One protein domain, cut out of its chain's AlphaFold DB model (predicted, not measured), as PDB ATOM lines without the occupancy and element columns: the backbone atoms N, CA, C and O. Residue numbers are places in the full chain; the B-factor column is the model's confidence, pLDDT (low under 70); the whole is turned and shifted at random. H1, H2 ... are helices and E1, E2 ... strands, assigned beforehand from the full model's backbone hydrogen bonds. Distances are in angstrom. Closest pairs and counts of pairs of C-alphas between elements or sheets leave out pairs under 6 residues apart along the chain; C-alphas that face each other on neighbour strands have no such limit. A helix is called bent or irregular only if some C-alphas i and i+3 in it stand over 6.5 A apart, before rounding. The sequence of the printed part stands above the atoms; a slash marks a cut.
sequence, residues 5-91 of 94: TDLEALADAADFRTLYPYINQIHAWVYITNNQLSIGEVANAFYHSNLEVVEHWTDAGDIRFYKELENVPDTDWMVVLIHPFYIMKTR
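Overview. This is residues 5 to 91 of the 94 residues of an uncharacterized protein of Nostoc sp. (strain ATCC 29411 / PCC 7524) (UniProt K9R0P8). Picture a strongly twisted sheet of five strands with the helical hairpin H3 and H4 packed on it: H3 covers one face over E5, and H4 sits near the edge strand E3. H2 lies at the opposite end of the longest axis from H4, and the short H1 packs on H3. The printed part has 87 residues, with four named helices and five named strands in the chain order H1 E1 H2 E2 H3 H4 E3 E4 E5; the sheet is mixed, in the order E1 E4 E5 E2 E3, and the class is mixed, helices and strands. The whole is compact and rounded, with a radius of gyration of the C-alphas of 11.7 A and spans of 32 by 25 by 23 A.

Along the chain. Start in the sheet with E4, residues 76 to 82, 18.8 A long, and E5, residues 85 to 90, 16.2 A, which ends at C-alpha 90 at (137.944, 136.211, 157.218). Then look for E1, residues 12 to 15; E2, residues 28 to 32, 12.7 A; and E3, residues 63 to 66. Find C-alpha 5 at (143.257, 134.519, 139.941), where H1, residues 5 to 8, begins. H2 is residues 16 to 22, irregular, with C-alphas 18 and 21 7.1 A apart. H3, residues 39 to 47, runs 11.9 A from C-alpha 39 at (140.717, 138.903, 148.004), and H4, residues 51 to 60, runs 14.1 A.

Arrangement. E4 and E5 form an antiparallel hairpin, with N 80 and O 87 2.9 A apart. E1 is antiparallel to E4, with N 14 and O 77 at 2.8 A. On the other side of E5, E2 is parallel to it, with N 88 and O 30 at 2.8 A, and E3 is antiparallel to E2, with N 31 and O 64 at 2.8 A. E1, H2 and E2 make a split strand-helix-strand unit, two strands of one sheet joined through a helix, with E4 and E5 between them in the sheet, and its crossover is right-handed. H3 is on the sheet at a height of 8.2 A over the sheet, over E5 and along the strands, at 13 degrees on the local plane; the closest C-alphas of the two are those of Ala 43 and Ile 87, 6.5 A. H3 and H4, a helical hairpin, touch at Ala 45 and Val 54, their closest C-alphas, 6.8 A, at a steep tilt of 44 degrees, opposite ways. H4 only grazes the sheet with residues 54 to 58. H1 touches H3, the closest C-alphas being those of Glu 8 and Gly 40, 4.1 A, and only grazes the sheet with residues 7 to 8. H2 also only grazes the sheet, and is only just on it, with 5 pairs of C-alphas within 10 A; it is apart from H1, H3 and H4. Every O i to N i+4 pair is within hydrogen-bond range in H3 and H4; H2 has 1 of 3, beside 2 of 4 O i to N i+3 pairs, and H1 is too short for an O i to N i+4 pair.

Size, cuts and confidence. The two C-alphas farthest apart are those of Arg 17 and Glu 52, 33.0 A. The printed part has no cut and no long link. Its mean pLDDT is 94.5, and no printed residue is under 70.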
ATOM      1  N   THR A   5     142.958 135.891 139.504       88.38
ATOM      2  CA  THR A   5     143.257 134.519 139.941       88.38
ATOM      3  C   THR A   5     144.696 134.363 140.426       88.38
ATOM      4  O   THR A   5     144.932 133.654 141.400       88.38
ATOM      5  N   ASP A   6     145.654 135.038 139.779       88.94
ATOM      6  CA  ASP A   6     147.052 135.007 140.223       88.94
ATOM      7  C   ASP A   6     147.202 135.640 141.611       88.94
ATOM      8  O   ASP A   6     147.951 135.130 142.434       88.94
ATOM      9  N   LEU A   7     146.476 136.730 141.883       90.12
ATOM     10  CA  LEU A   7     146.503 137.417 143.177       90.12
ATOM     11  C   LEU A   7     145.740 136.653 144.261       90.12
ATOM     12  O   LEU A   7     146.202 136.603 145.396       90.12
ATOM     13  N   GLU A   8     144.619 136.022 143.914       91.44
ATOM     14  CA  GLU A   8     143.892 135.118 144.812       91.44
ATOM     15  C   GLU A   8     144.799 133.970 145.280       91.44
ATOM     16  O   GLU A   8     144.816 133.622 146.455       91.44
ATOM     17  N   ALA A   9     145.616 133.419 144.376       91.12
ATOM     18  CA  ALA A   9     146.549 132.341 144.692       91.12
ATOM     19  C   ALA A   9     147.724 132.766 145.596       91.12
ATOM     20  O   ALA A   9     148.414 131.898 146.125       91.12
ATOM     21  N   LEU A  10     147.961 134.073 145.772       92.44
ATOM     22  CA  LEU A  10     148.939 134.608 146.726       92.44
ATOM     23  C   LEU A  10     148.359 134.778 148.133       92.44
ATOM     24  O   LEU A  10     149.079 135.223 149.025       92.44
ATOM     25  N   ALA A  11     147.068 134.504 148.327       93.88
ATOM     26  CA  ALA A  11     146.445 134.645 149.627       93.88
ATOM     27  C   ALA A  11     146.950 133.562 150.582       93.88
ATOM     28  O   ALA A  11     146.703 132.373 150.381       93.88
ATOM     29  N   ASP A  12     147.607 133.991 151.654       94.38
ATOM     30  CA  ASP A  12     148.113 133.114 152.702       94.38
ATOM     31  C   ASP A  12     147.238 133.213 153.950       94.38
ATOM     32  O   ASP A  12     146.720 134.278 154.289       94.38
ATOM     33  N   ALA A  13     147.077 132.097 154.659       95.00
ATOM     34  CA  ALA A  13     146.429 132.117 155.963       95.00
ATOM     35  C   ALA A  13     147.350 132.802 156.983       95.00
ATOM     36  O   ALA A  13     148.517 132.428 157.121       95.00
ATOM     37  N   ALA A  14     146.823 133.773 157.721       94.88
ATOM     38  CA  ALA A  14     147.561 134.495 158.742       94.88
ATOM     39  C   ALA A  14     146.678 134.825 159.945       94.88
ATOM     40  O   ALA A  14     145.487 135.101 159.824       94.88
ATOM     41  N   ASP A  15     147.310 134.846 161.112       94.88
ATOM     42  CA  ASP A  15     146.720 135.272 162.374       94.88
ATOM     43  C   ASP A  15     147.430 136.522 162.910       94.88
ATOM     44  O   ASP A  15     148.415 137.022 162.350       94.88
ATOM     45  N   PHE A  16     146.955 137.022 164.053       93.62
ATOM     46  CA  PHE A  16     147.544 138.198 164.692       93.62
ATOM     47  C   PHE A  16     149.048 138.032 164.942       93.62
ATOM     48  O   PHE A  16     149.819 138.963 164.735       93.62
ATOM     49  N   ARG A  17     149.489 136.843 165.371       94.25
ATOM     50  CA  ARG A  17     150.896 136.577 165.716       94.25
ATOM     51  C   ARG A  17     151.796 136.649 164.490       94.25
ATOM     52  O   ARG A  17     152.906 137.167 164.584       94.25
ATOM     53  N   THR A  18     151.301 136.143 163.366       94.25
ATOM     54  CA  THR A  18     151.980 136.164 162.072       94.25
ATOM     55  C   THR A  18     152.129 137.592 161.563       94.25
ATOM     56  O   THR A  18     153.190 137.965 161.071       94.25
ATOM     57  N   LEU A  19     151.091 138.413 161.730       94.00
ATOM     58  CA  LEU A  19     151.041 139.772 161.191       94.00
ATOM     59  C   LEU A  19     151.677 140.832 162.103       94.00
ATOM     60  O   LEU A  19     152.151 141.859 161.610       94.00
ATOM     61  N   TYR A  20     151.745 140.587 163.415       93.06
ATOM     62  CA  TYR A  20     152.251 141.534 164.414       93.06
ATOM     63  C   TYR A  20     153.630 142.146 164.089       93.06
ATOM     64  O   TYR A  20     153.784 143.361 164.232       93.06
ATOM     65  N   PRO A  21     154.636 141.396 163.590       94.00
ATOM     66  CA  PRO A  21     155.940 141.971 163.242       94.00
ATOM     67  C   PRO A  21     155.897 143.031 162.126       94.00
ATOM     68  O   PRO A  21     156.845 143.806 161.966       94.00
ATOM     69  N   TYR A  22     154.815 143.078 161.345       91.12
ATOM     70  CA  TYR A  22     154.674 143.946 160.176       91.12
ATOM     71  C   TYR A  22     153.828 145.202 160.433       91.12
ATOM     72  O   TYR A  22     153.726 146.040 159.541       91.12
ATOM     73  N   ILE A  23     153.277 145.389 161.642       90.69
ATOM     74  CA  ILE A  23     152.343 146.492 161.965       90.69
ATOM     75  C   ILE A  23     152.916 147.890 161.688       90.69
ATOM     76  O   ILE A  23     152.173 148.800 161.341       90.69
ATOM     77  N   ASN A  24     154.237 148.055 161.794       88.75
ATOM     78  CA  ASN A  24     154.924 149.332 161.567       88.75
ATOM     79  C   ASN A  24     155.413 149.516 160.119       88.75
ATOM     80  O   ASN A  24     156.024 150.533 159.806       88.75
ATOM     81  N   GLN A  25     155.211 148.518 159.254       88.62
ATOM     82  CA  GLN A  25     155.736 148.490 157.882       88.62
ATOM     83  C   GLN A  25     154.662 148.776 156.828       88.62
ATOM     84  O   GLN A  25     154.966 148.832 155.637       88.62
ATOM     85  N   ILE A  26     153.411 148.938 157.254       91.31
ATOM     86  CA  ILE A  26     152.267 149.113 156.367       91.31
ATOM     87  C   ILE A  26     151.525 150.415 156.643       91.31
ATOM     88  O   ILE A  26     151.655 151.020 157.706       91.31
ATOM     89  N   HIS A  27     150.736 150.839 155.662       92.56
ATOM     90  CA  HIS A  27     149.898 152.023 155.768       92.56
ATOM     91  C   HIS A  27     148.539 151.707 156.396       92.56
ATOM     92  O   HIS A  27     148.069 152.454 157.255       92.56
ATOM     93  N   ALA A  28     147.907 150.613 155.966       94.38
ATOM     94  CA  ALA A  28     146.606 150.198 156.466       94.38
ATOM     95  C   ALA A  28     146.357 148.702 156.246       94.38
ATOM     96  O   ALA A  28     146.888 148.088 155.315       94.38
ATOM     97  N   TRP A  29     145.487 148.162 157.091       96.44
ATOM     98  CA  TRP A  29     144.849 146.863 156.929       96.44
ATOM     99  C   TRP A  29     143.512 147.075 156.217       96.44
ATOM    100  O   TRP A  29     142.648 147.797 156.717       96.44
ATOM    101  N   VAL A  30     143.360 146.494 155.034       97.56
ATOM    102  CA  VAL A  30     142.160 146.601 154.203       97.56
ATOM    103  C   VAL A  30     141.352 145.332 154.399       97.56
ATOM    104  O   VAL A  30     141.702 144.280 153.879       97.56
ATOM    105  N   TYR A  31     140.286 145.428 155.173       97.88
ATOM    106  CA  TYR A  31     139.449 144.295 155.527       97.88
ATOM    107  C   TYR A  31     138.210 144.236 154.639       97.88
ATOM    108  O   TYR A  31     137.460 145.209 154.555       97.88
ATOM    109  N   ILE A  32     137.994 143.096 153.994       97.75
ATOM    110  CA  ILE A  32     136.850 142.835 153.125       97.75
ATOM    111  C   ILE A  32     135.684 142.361 153.991       97.75
ATOM    112  O   ILE A  32     135.746 141.298 154.604       97.75
ATOM    113  N   THR A  33     134.619 143.154 154.036       96.31
ATOM    114  CA  THR A  33     133.401 142.870 154.813       96.31
ATOM    115  C   THR A  33     132.332 142.175 153.977       96.31
ATOM    116  O   THR A  33     131.467 141.500 154.532       96.31
ATOM    117  N   ASN A  34     132.367 142.332 152.651       94.81
ATOM    118  CA  ASN A  34     131.434 141.673 151.748       94.81
ATOM    119  C   ASN A  34     131.957 140.293 151.325       94.81
ATOM    120  O   ASN A  34     132.938 140.178 150.592       94.81
ATOM    121  N   ASN A  35     131.254 139.232 151.725       89.44
ATOM    122  CA  ASN A  35     131.654 137.857 151.423       89.44
ATOM    123  C   ASN A  35     131.675 137.535 149.921       89.44
ATOM    124  O   ASN A  35     132.372 136.599 149.525       89.44
ATOM    125  N   GLN A  36     130.959 138.298 149.087       93.00
ATOM    126  CA  GLN A  36     130.958 138.118 147.632       93.00
ATOM    127  C   GLN A  36     132.229 138.648 146.961       93.00
ATOM    128  O   GLN A  36     132.572 138.156 145.891       93.00
ATOM    129  N   LEU A  37     132.938 139.600 147.579       94.62
ATOM    130  CA  LEU A  37     134.214 140.093 147.062       94.62
ATOM    131  C   LEU A  37     135.339 139.129 147.415       94.62
ATOM    132  O   LEU A  37     135.539 138.774 148.580       94.62
ATOM    133  N   SER A  38     136.093 138.705 146.412       94.88
ATOM    134  CA  SER A  38     137.306 137.911 146.592       94.88
ATOM    135  C   SER A  38     138.499 138.784 146.991       94.88
ATOM    136  O   SER A  38     138.531 139.994 146.742       94.88
ATOM    137  N   ILE A  39     139.507 138.173 147.616       95.50
ATOM    138  CA  ILE A  39     140.717 138.903 148.004       95.50
ATOM    139  C   ILE A  39     141.528 139.316 146.772       95.50
ATOM    140  O   ILE A  39     142.091 140.408 146.750       95.50
ATOM    141  N   GLY A  40     141.509 138.501 145.717       95.44
ATOM    142  CA  GLY A  40     142.126 138.765 144.426       95.44
ATOM    143  C   GLY A  40     141.497 139.949 143.698       95.44
ATOM    144  O   GLY A  40     142.230 140.737 143.106       95.44
ATOM    145  N   GLU A  41     140.172 140.134 143.757       96.25
ATOM    146  CA  GLU A  41     139.505 141.309 143.166       96.25
ATOM    147  C   GLU A  41     139.979 142.605 143.816       96.25
ATOM    148  O   GLU A  41     140.367 143.551 143.122       96.25
ATOM    149  N   VAL A  42     140.004 142.630 145.149       96.81
ATOM    150  CA  VAL A  42     140.452 143.802 145.901       96.81
ATOM    151  C   VAL A  42     141.948 144.019 145.687       96.81
ATOM    152  O   VAL A  42     142.355 145.108 145.290       96.81
ATOM    153  N   ALA A  43     142.776 142.980 145.823       96.44
ATOM    154  CA  ALA A  43     144.209 143.061 145.554       96.44
ATOM    155  C   ALA A  43     144.505 143.571 144.134       96.44
ATOM    156  O   ALA A  43     145.402 144.394 143.950       96.44
ATOM    157  N   ASN A  44     143.726 143.147 143.134       95.94
ATOM    158  CA  ASN A  44     143.877 143.592 141.753       95.94
ATOM    159  C   ASN A  44     143.571 145.085 141.586       95.94
ATOM    160  O   ASN A  44     144.276 145.765 140.838       95.94
ATOM    161  N   ALA A  45     142.547 145.598 142.276       95.75
ATOM    162  CA  ALA A  45     142.210 147.019 142.262       95.75
ATOM    163  C   ALA A  45     143.330 147.872 142.881       95.75
ATOM    164  O   ALA A  45     143.721 148.882 142.295       95.75
ATOM    165  N   PHE A  46     143.906 147.426 144.004       95.31
ATOM    166  CA  PHE A  46     145.053 148.090 144.633       95.31
ATOM    167  C   PHE A  46     146.314 148.014 143.761       95.31
ATOM    168  O   PHE A  46     146.996 149.019 143.583       95.31
ATOM    169  N   TYR A  47     146.605 146.853 143.166       94.62
ATOM    170  CA  TYR A  47     147.776 146.653 142.307       94.62
ATOM    171  C   TYR A  47     147.756 147.545 141.055       94.62
ATOM    172  O   TYR A  47     148.795 148.042 140.627       94.62
ATOM    173  N   HIS A  48     146.571 147.778 140.480       94.25
ATOM    174  CA  HIS A  48     146.386 148.647 139.314       94.25
ATOM    175  C   HIS A  48     146.043 150.103 139.671       94.25
ATOM    176  O   HIS A  48     145.753 150.888 138.768       94.25
ATOM    177  N   SER A  49     146.070 150.478 140.955       93.19
ATOM    178  CA  SER A  49     145.716 151.821 141.440       93.19
ATOM    179  C   SER A  49     144.338 152.308 140.960       93.19
ATOM    180  O   SER A  49     144.166 153.485 140.637       93.19
ATOM    181  N   ASN A  50     143.349 151.414 140.893       94.38
ATOM    182  CA  ASN A  50     141.994 151.756 140.463       94.38
ATOM    183  C   ASN A  50     141.193 152.379 141.620       94.38
ATOM    184  O   ASN A  50     140.366 151.720 142.251       94.38
ATOM    185  N   LEU A  51     141.488 153.649 141.911       91.38
ATOM    186  CA  LEU A  51     140.947 154.371 143.067       91.38
ATOM    187  C   LEU A  51     139.422 154.484 143.044       91.38
ATOM    188  O   LEU A  51     138.807 154.311 144.086       91.38
ATOM    189  N   GLU A  52     138.812 154.689 141.876       95.69
ATOM    190  CA  GLU A  52     137.355 154.833 141.743       95.69
ATOM    191  C   GLU A  52     136.610 153.590 142.255       95.69
ATOM    192  O   GLU A  52     135.619 153.693 142.978       95.69
ATOM    193  N   VAL A  53     137.123 152.397 141.942       95.75
ATOM    194  CA  VAL A  53     136.537 151.133 142.409       95.75
ATOM    195  C   VAL A  53     136.737 150.953 143.917       95.75
ATOM    196  O   VAL A  53     135.817 150.528 144.615       95.75
ATOM    197  N   VAL A  54     137.917 151.305 144.435       95.75
ATOM    198  CA  VAL A  54     138.220 151.224 145.873       95.75
ATOM    199  C   VAL A  54     137.348 152.195 146.676       95.75
ATOM    200  O   VAL A  54     136.809 151.811 147.716       95.75
ATOM    201  N   GLU A  55     137.170 153.425 146.196       95.94
ATOM    202  CA  GLU A  55     136.285 154.429 146.796       95.94
ATOM    203  C   GLU A  55     134.839 153.930 146.814       95.94
ATOM    204  O   GLU A  55     134.205 153.941 147.867       95.94
ATOM    205  N   HIS A  56     134.354 153.373 145.699       97.56
ATOM    206  CA  HIS A  56     133.006 152.815 145.623       97.56
ATOM    207  C   HIS A  56     132.758 151.705 146.657       97.56
ATOM    208  O   HIS A  56     131.753 151.742 147.367       97.56
ATOM    209  N   TRP A  57     133.678 150.742 146.793       97.75
ATOM    210  CA  TRP A  57     133.564 149.688 147.811       97.75
ATOM    211  C   TRP A  57     133.658 150.225 149.237       97.75
ATOM    212  O   TRP A  57     133.019 149.693 150.145       97.75
ATOM    213  N   THR A  58     134.441 151.281 149.451       97.00
ATOM    214  CA  THR A  58     134.553 151.922 150.765       97.00
ATOM    215  C   THR A  58     133.240 152.599 151.148       97.00
ATOM    216  O   THR A  58     132.741 152.383 152.253       97.00
ATOM    217  N   ASP A  59     132.640 153.349 150.222       97.38
ATOM    218  CA  ASP A  59     131.361 154.038 150.419       97.38
ATOM    219  C   ASP A  59     130.197 153.056 150.604       97.38
ATOM    220  O   ASP A  59     129.304 153.289 151.423       97.38
ATOM    221  N   ALA A  60     130.222 151.929 149.886       96.62
ATOM    222  CA  ALA A  60     129.264 150.837 150.050       96.62
ATOM    223  C   ALA A  60     129.458 150.056 151.365       96.62
ATOM    224  O   ALA A  60     128.560 149.330 151.796       96.62
ATOM    225  N   GLY A  61     130.609 150.213 152.028       96.69
ATOM    226  CA  GLY A  61     130.969 149.462 153.228       96.69
ATOM    227  C   GLY A  61     131.338 148.003 152.957       96.69
ATOM    228  O   GLY A  61     131.253 147.192 153.883       96.69
ATOM    229  N   ASP A  62     131.741 147.689 151.722       97.62
ATOM    230  CA  ASP A  62     132.199 146.376 151.250       97.62
ATOM    231  C   ASP A  62     133.660 146.080 151.632       97.62
ATOM    232  O   ASP A  62     134.069 144.917 151.730       97.62
ATOM    233  N   ILE A  63     134.441 147.139 151.867       97.75
ATOM    234  CA  ILE A  63     135.775 147.090 152.467       97.75
ATOM    235  C   ILE A  63     135.903 148.159 153.556       97.75
ATOM    236  O   ILE A  63     135.206 149.177 153.545       97.75
ATOM    237  N   ARG A  64     136.821 147.956 154.505       97.94
ATOM    238  CA  ARG A  64     137.152 148.923 155.560       97.94
ATOM    239  C   ARG A  64     138.653 149.027 155.776       97.94
ATOM    240  O   ARG A  64     139.364 148.029 155.726       97.94
ATOM    241  N   PHE A  65     139.114 150.233 156.084       97.44
ATOM    242  CA  PHE A  65     140.510 150.504 156.410       97.44
ATOM    243  C   PHE A  65     140.696 150.591 157.920       97.44
ATOM    244  O   PHE A  65     140.002 151.347 158.601       97.44
ATOM    245  N   TYR A  66     141.688 149.871 158.425       96.81
ATOM    246  CA  TYR A  66     142.097 149.913 159.820       96.81
ATOM    247  C   TYR A  66     143.560 150.326 159.918       96.81
ATOM    248  O   TYR A  66     144.417 149.839 159.180       96.81
ATOM    249  N   LYS A  67     143.855 151.230 160.854       93.62
ATOM    250  CA  LYS A  67     145.228 151.670 161.135       93.62
ATOM    251  C   LYS A  67     145.975 150.691 162.041       93.62
ATOM    252  O   LYS A  67     147.181 150.524 161.921       93.62
ATOM    253  N   GLU A  68     145.250 150.049 162.948       94.38
ATOM    254  CA  GLU A  68     145.796 149.148 163.960       94.38
ATOM    255  C   GLU A  68     145.211 147.756 163.743       94.38
ATOM    256  O   GLU A  68     143.999 147.622 163.561       94.38
ATOM    257  N   LEU A  69     146.068 146.733 163.774       94.88
ATOM    258  CA  LEU A  69     145.673 145.342 163.537       94.88
ATOM    259  C   LEU A  69     144.642 144.855 164.566       94.88
ATOM    260  O   LEU A  69     143.748 144.095 164.227       94.88
ATOM    261  N   GLU A  70     144.735 145.335 165.807       94.50
ATOM    262  CA  GLU A  70     143.830 144.986 166.914       94.50
ATOM    263  C   GLU A  70     142.372 145.398 166.663       94.50
ATOM    264  O   GLU A  70     141.461 144.850 167.276       94.50
ATOM    265  N   ASN A  71     142.148 146.352 165.754       95.69
ATOM    266  CA  ASN A  71     140.814 146.822 165.393       95.69
ATOM    267  C   ASN A  71     140.214 146.052 164.206       95.69
ATOM    268  O   ASN A  71     139.036 146.249 163.897       95.69
ATOM    269  N   VAL A  72     141.005 145.215 163.525       95.31
ATOM    270  CA  VAL A  72     140.519 144.381 162.423       95.31
ATOM    271  C   VAL A  72     139.633 143.273 163.010       95.31
ATOM    272  O   VAL A  72     140.059 142.606 163.953       95.31
ATOM    273  N   PRO A  73     138.404 143.074 162.502       94.00
ATOM    274  CA  PRO A  73     137.530 141.999 162.965       94.00
ATOM    275  C   PRO A  73     138.144 140.611 162.751       94.00
ATOM    276  O   PRO A  73     138.959 140.426 161.853       94.00
ATOM    277  N   ASP A  74     137.676 139.629 163.525       92.31
ATOM    278  CA  ASP A  74     138.139 138.234 163.521       92.31
ATOM    279  C   ASP A  74     139.593 138.044 163.989       92.31
ATOM    280  O   ASP A  74     140.202 138.940 164.566       92.31
ATOM    281  N   THR A  75     140.114 136.818 163.883       91.19
ATOM    282  CA  THR A  75     141.476 136.467 164.345       91.19
ATOM    283  C   THR A  75     142.233 135.527 163.402       91.19
ATOM    284  O   THR A  75     143.423 135.293 163.617       91.19
ATOM    285  N   ASP A  76     141.558 135.001 162.376       93.56
ATOM    286  CA  ASP A  76     142.109 134.107 161.356       93.56
ATOM    287  C   ASP A  76     141.656 134.615 159.984       93.56
ATOM    288  O   ASP A  76     140.455 134.761 159.717       93.56
ATOM    289  N   TRP A  77     142.622 134.935 159.131       95.75
ATOM    290  CA  TRP A  77     142.393 135.637 157.876       95.75
ATOM    291  C   TRP A  77     143.118 134.967 156.721       95.75
ATOM    292  O   TRP A  77     144.181 134.379 156.888       95.75
ATOM    293  N   MET A  78     142.568 135.144 155.527       96.56
ATOM    294  CA  MET A  78     143.331 135.083 154.288       96.56
ATOM    295  C   MET A  78     143.891 136.477 154.010       96.56
ATOM    296  O   MET A  78     143.145 137.458 154.091       96.56
ATOM    297  N   VAL A  79     145.185 136.578 153.701       96.00
ATOM    298  CA  VAL A  79     145.863 137.862 153.490       96.00
ATOM    299  C   VAL A  79     146.698 137.900 152.217       96.00
ATOM    300  O   VAL A  79     147.367 136.933 151.871       96.00
ATOM    301  N   VAL A  80     146.710 139.056 151.554       96.12
ATOM    302  CA  VAL A  80     147.603 139.370 150.428       96.12
ATOM    303  C   VAL A  80     148.274 140.711 150.703       96.12
ATOM    304  O   VAL A  80     147.605 141.696 151.017       96.12
ATOM    305  N   LEU A  81     149.599 140.774 150.561       94.81
ATOM    306  CA  LEU A  81     150.347 142.028 150.661       94.81
ATOM    307  C   LEU A  81     150.438 142.707 149.291       94.81
ATOM    308  O   LEU A  81     151.206 142.283 148.429       94.81
ATOM    309  N   ILE A  82     149.733 143.825 149.133       94.31
ATOM    310  CA  ILE A  82     149.958 144.786 148.050       94.31
ATOM    311  C   ILE A  82     150.579 146.027 148.678       94.31
ATOM    312  O   ILE A  82     149.873 146.933 149.110       94.31
ATOM    313  N   HIS A  83     151.908 146.043 148.809       90.19
ATOM    314  CA  HIS A  83     152.603 147.057 149.604       90.19
ATOM    315  C   HIS A  83     152.205 148.497 149.199       90.19
ATOM    316  O   HIS A  83     152.278 148.823 148.012       90.19
ATOM    317  N   PRO A  84     151.824 149.369 150.159       93.06
ATOM    318  CA  PRO A  84     151.929 149.215 151.619       93.06
ATOM    319  C   PRO A  84     150.658 148.711 152.336       93.06
ATOM    320  O   PRO A  84     150.453 149.049 153.499       93.06
ATOM    321  N   PHE A  85     149.798 147.929 151.686       95.19
ATOM    322  CA  PHE A  85     148.513 147.472 152.222       95.19
ATOM    323  C   PHE A  85     148.466 145.954 152.387       95.19
ATOM    324  O   PHE A  85     148.770 145.212 151.453       95.19
ATOM    325  N   TYR A  86     148.024 145.487 153.554       96.19
ATOM    326  CA  TYR A  86     147.552 144.110 153.687       96.19
ATOM    327  C   TYR A  86     146.066 144.078 153.376       96.19
ATOM    328  O   TYR A  86     145.275 144.701 154.081       96.19
ATOM    329  N   ILE A  87     145.699 143.353 152.327       97.44
ATOM    330  CA  ILE A  87     144.311 143.027 152.023       97.44
ATOM    331  C   ILE A  87     143.961 141.777 152.822       97.44
ATOM    332  O   ILE A  87     144.753 140.838 152.851       97.44
ATOM    333  N   MET A  88     142.820 141.781 153.503       97.00
ATOM    334  CA  MET A  88     142.435 140.767 154.479       97.00
ATOM    335  C   MET A  88     140.977 140.366 154.287       97.00
ATOM    336  O   MET A  88     140.116 141.219 154.078       97.00
ATOM    337  N   LYS A  89     140.685 139.077 154.437       96.31
ATOM    338  CA  LYS A  89     139.322 138.543 154.498       96.31
ATOM    339  C   LYS A  89     139.259 137.453 155.559       96.31
ATOM    340  O   LYS A  89     140.241 136.731 155.729       96.31
ATOM    341  N   THR A  90     138.141 137.318 156.270       94.81
ATOM    342  CA  THR A  90     137.944 136.211 157.218       94.81
ATOM    343  C   THR A  90     138.205 134.883 156.528       94.81
ATOM    344  O   THR A  90     137.710 134.630 155.425       94.81
ATOM    345  N   ARG A  91     138.978 134.020 157.181       90.81
ATOM    346  CA  ARG A  91     139.162 132.660 156.701       90.81
ATOM    347  C   ARG A  91     137.919 131.845 157.040       90.81
ATOM    348  O   ARG A  91     137.703 131.468 158.190       90.81
TER     349      ARG A  91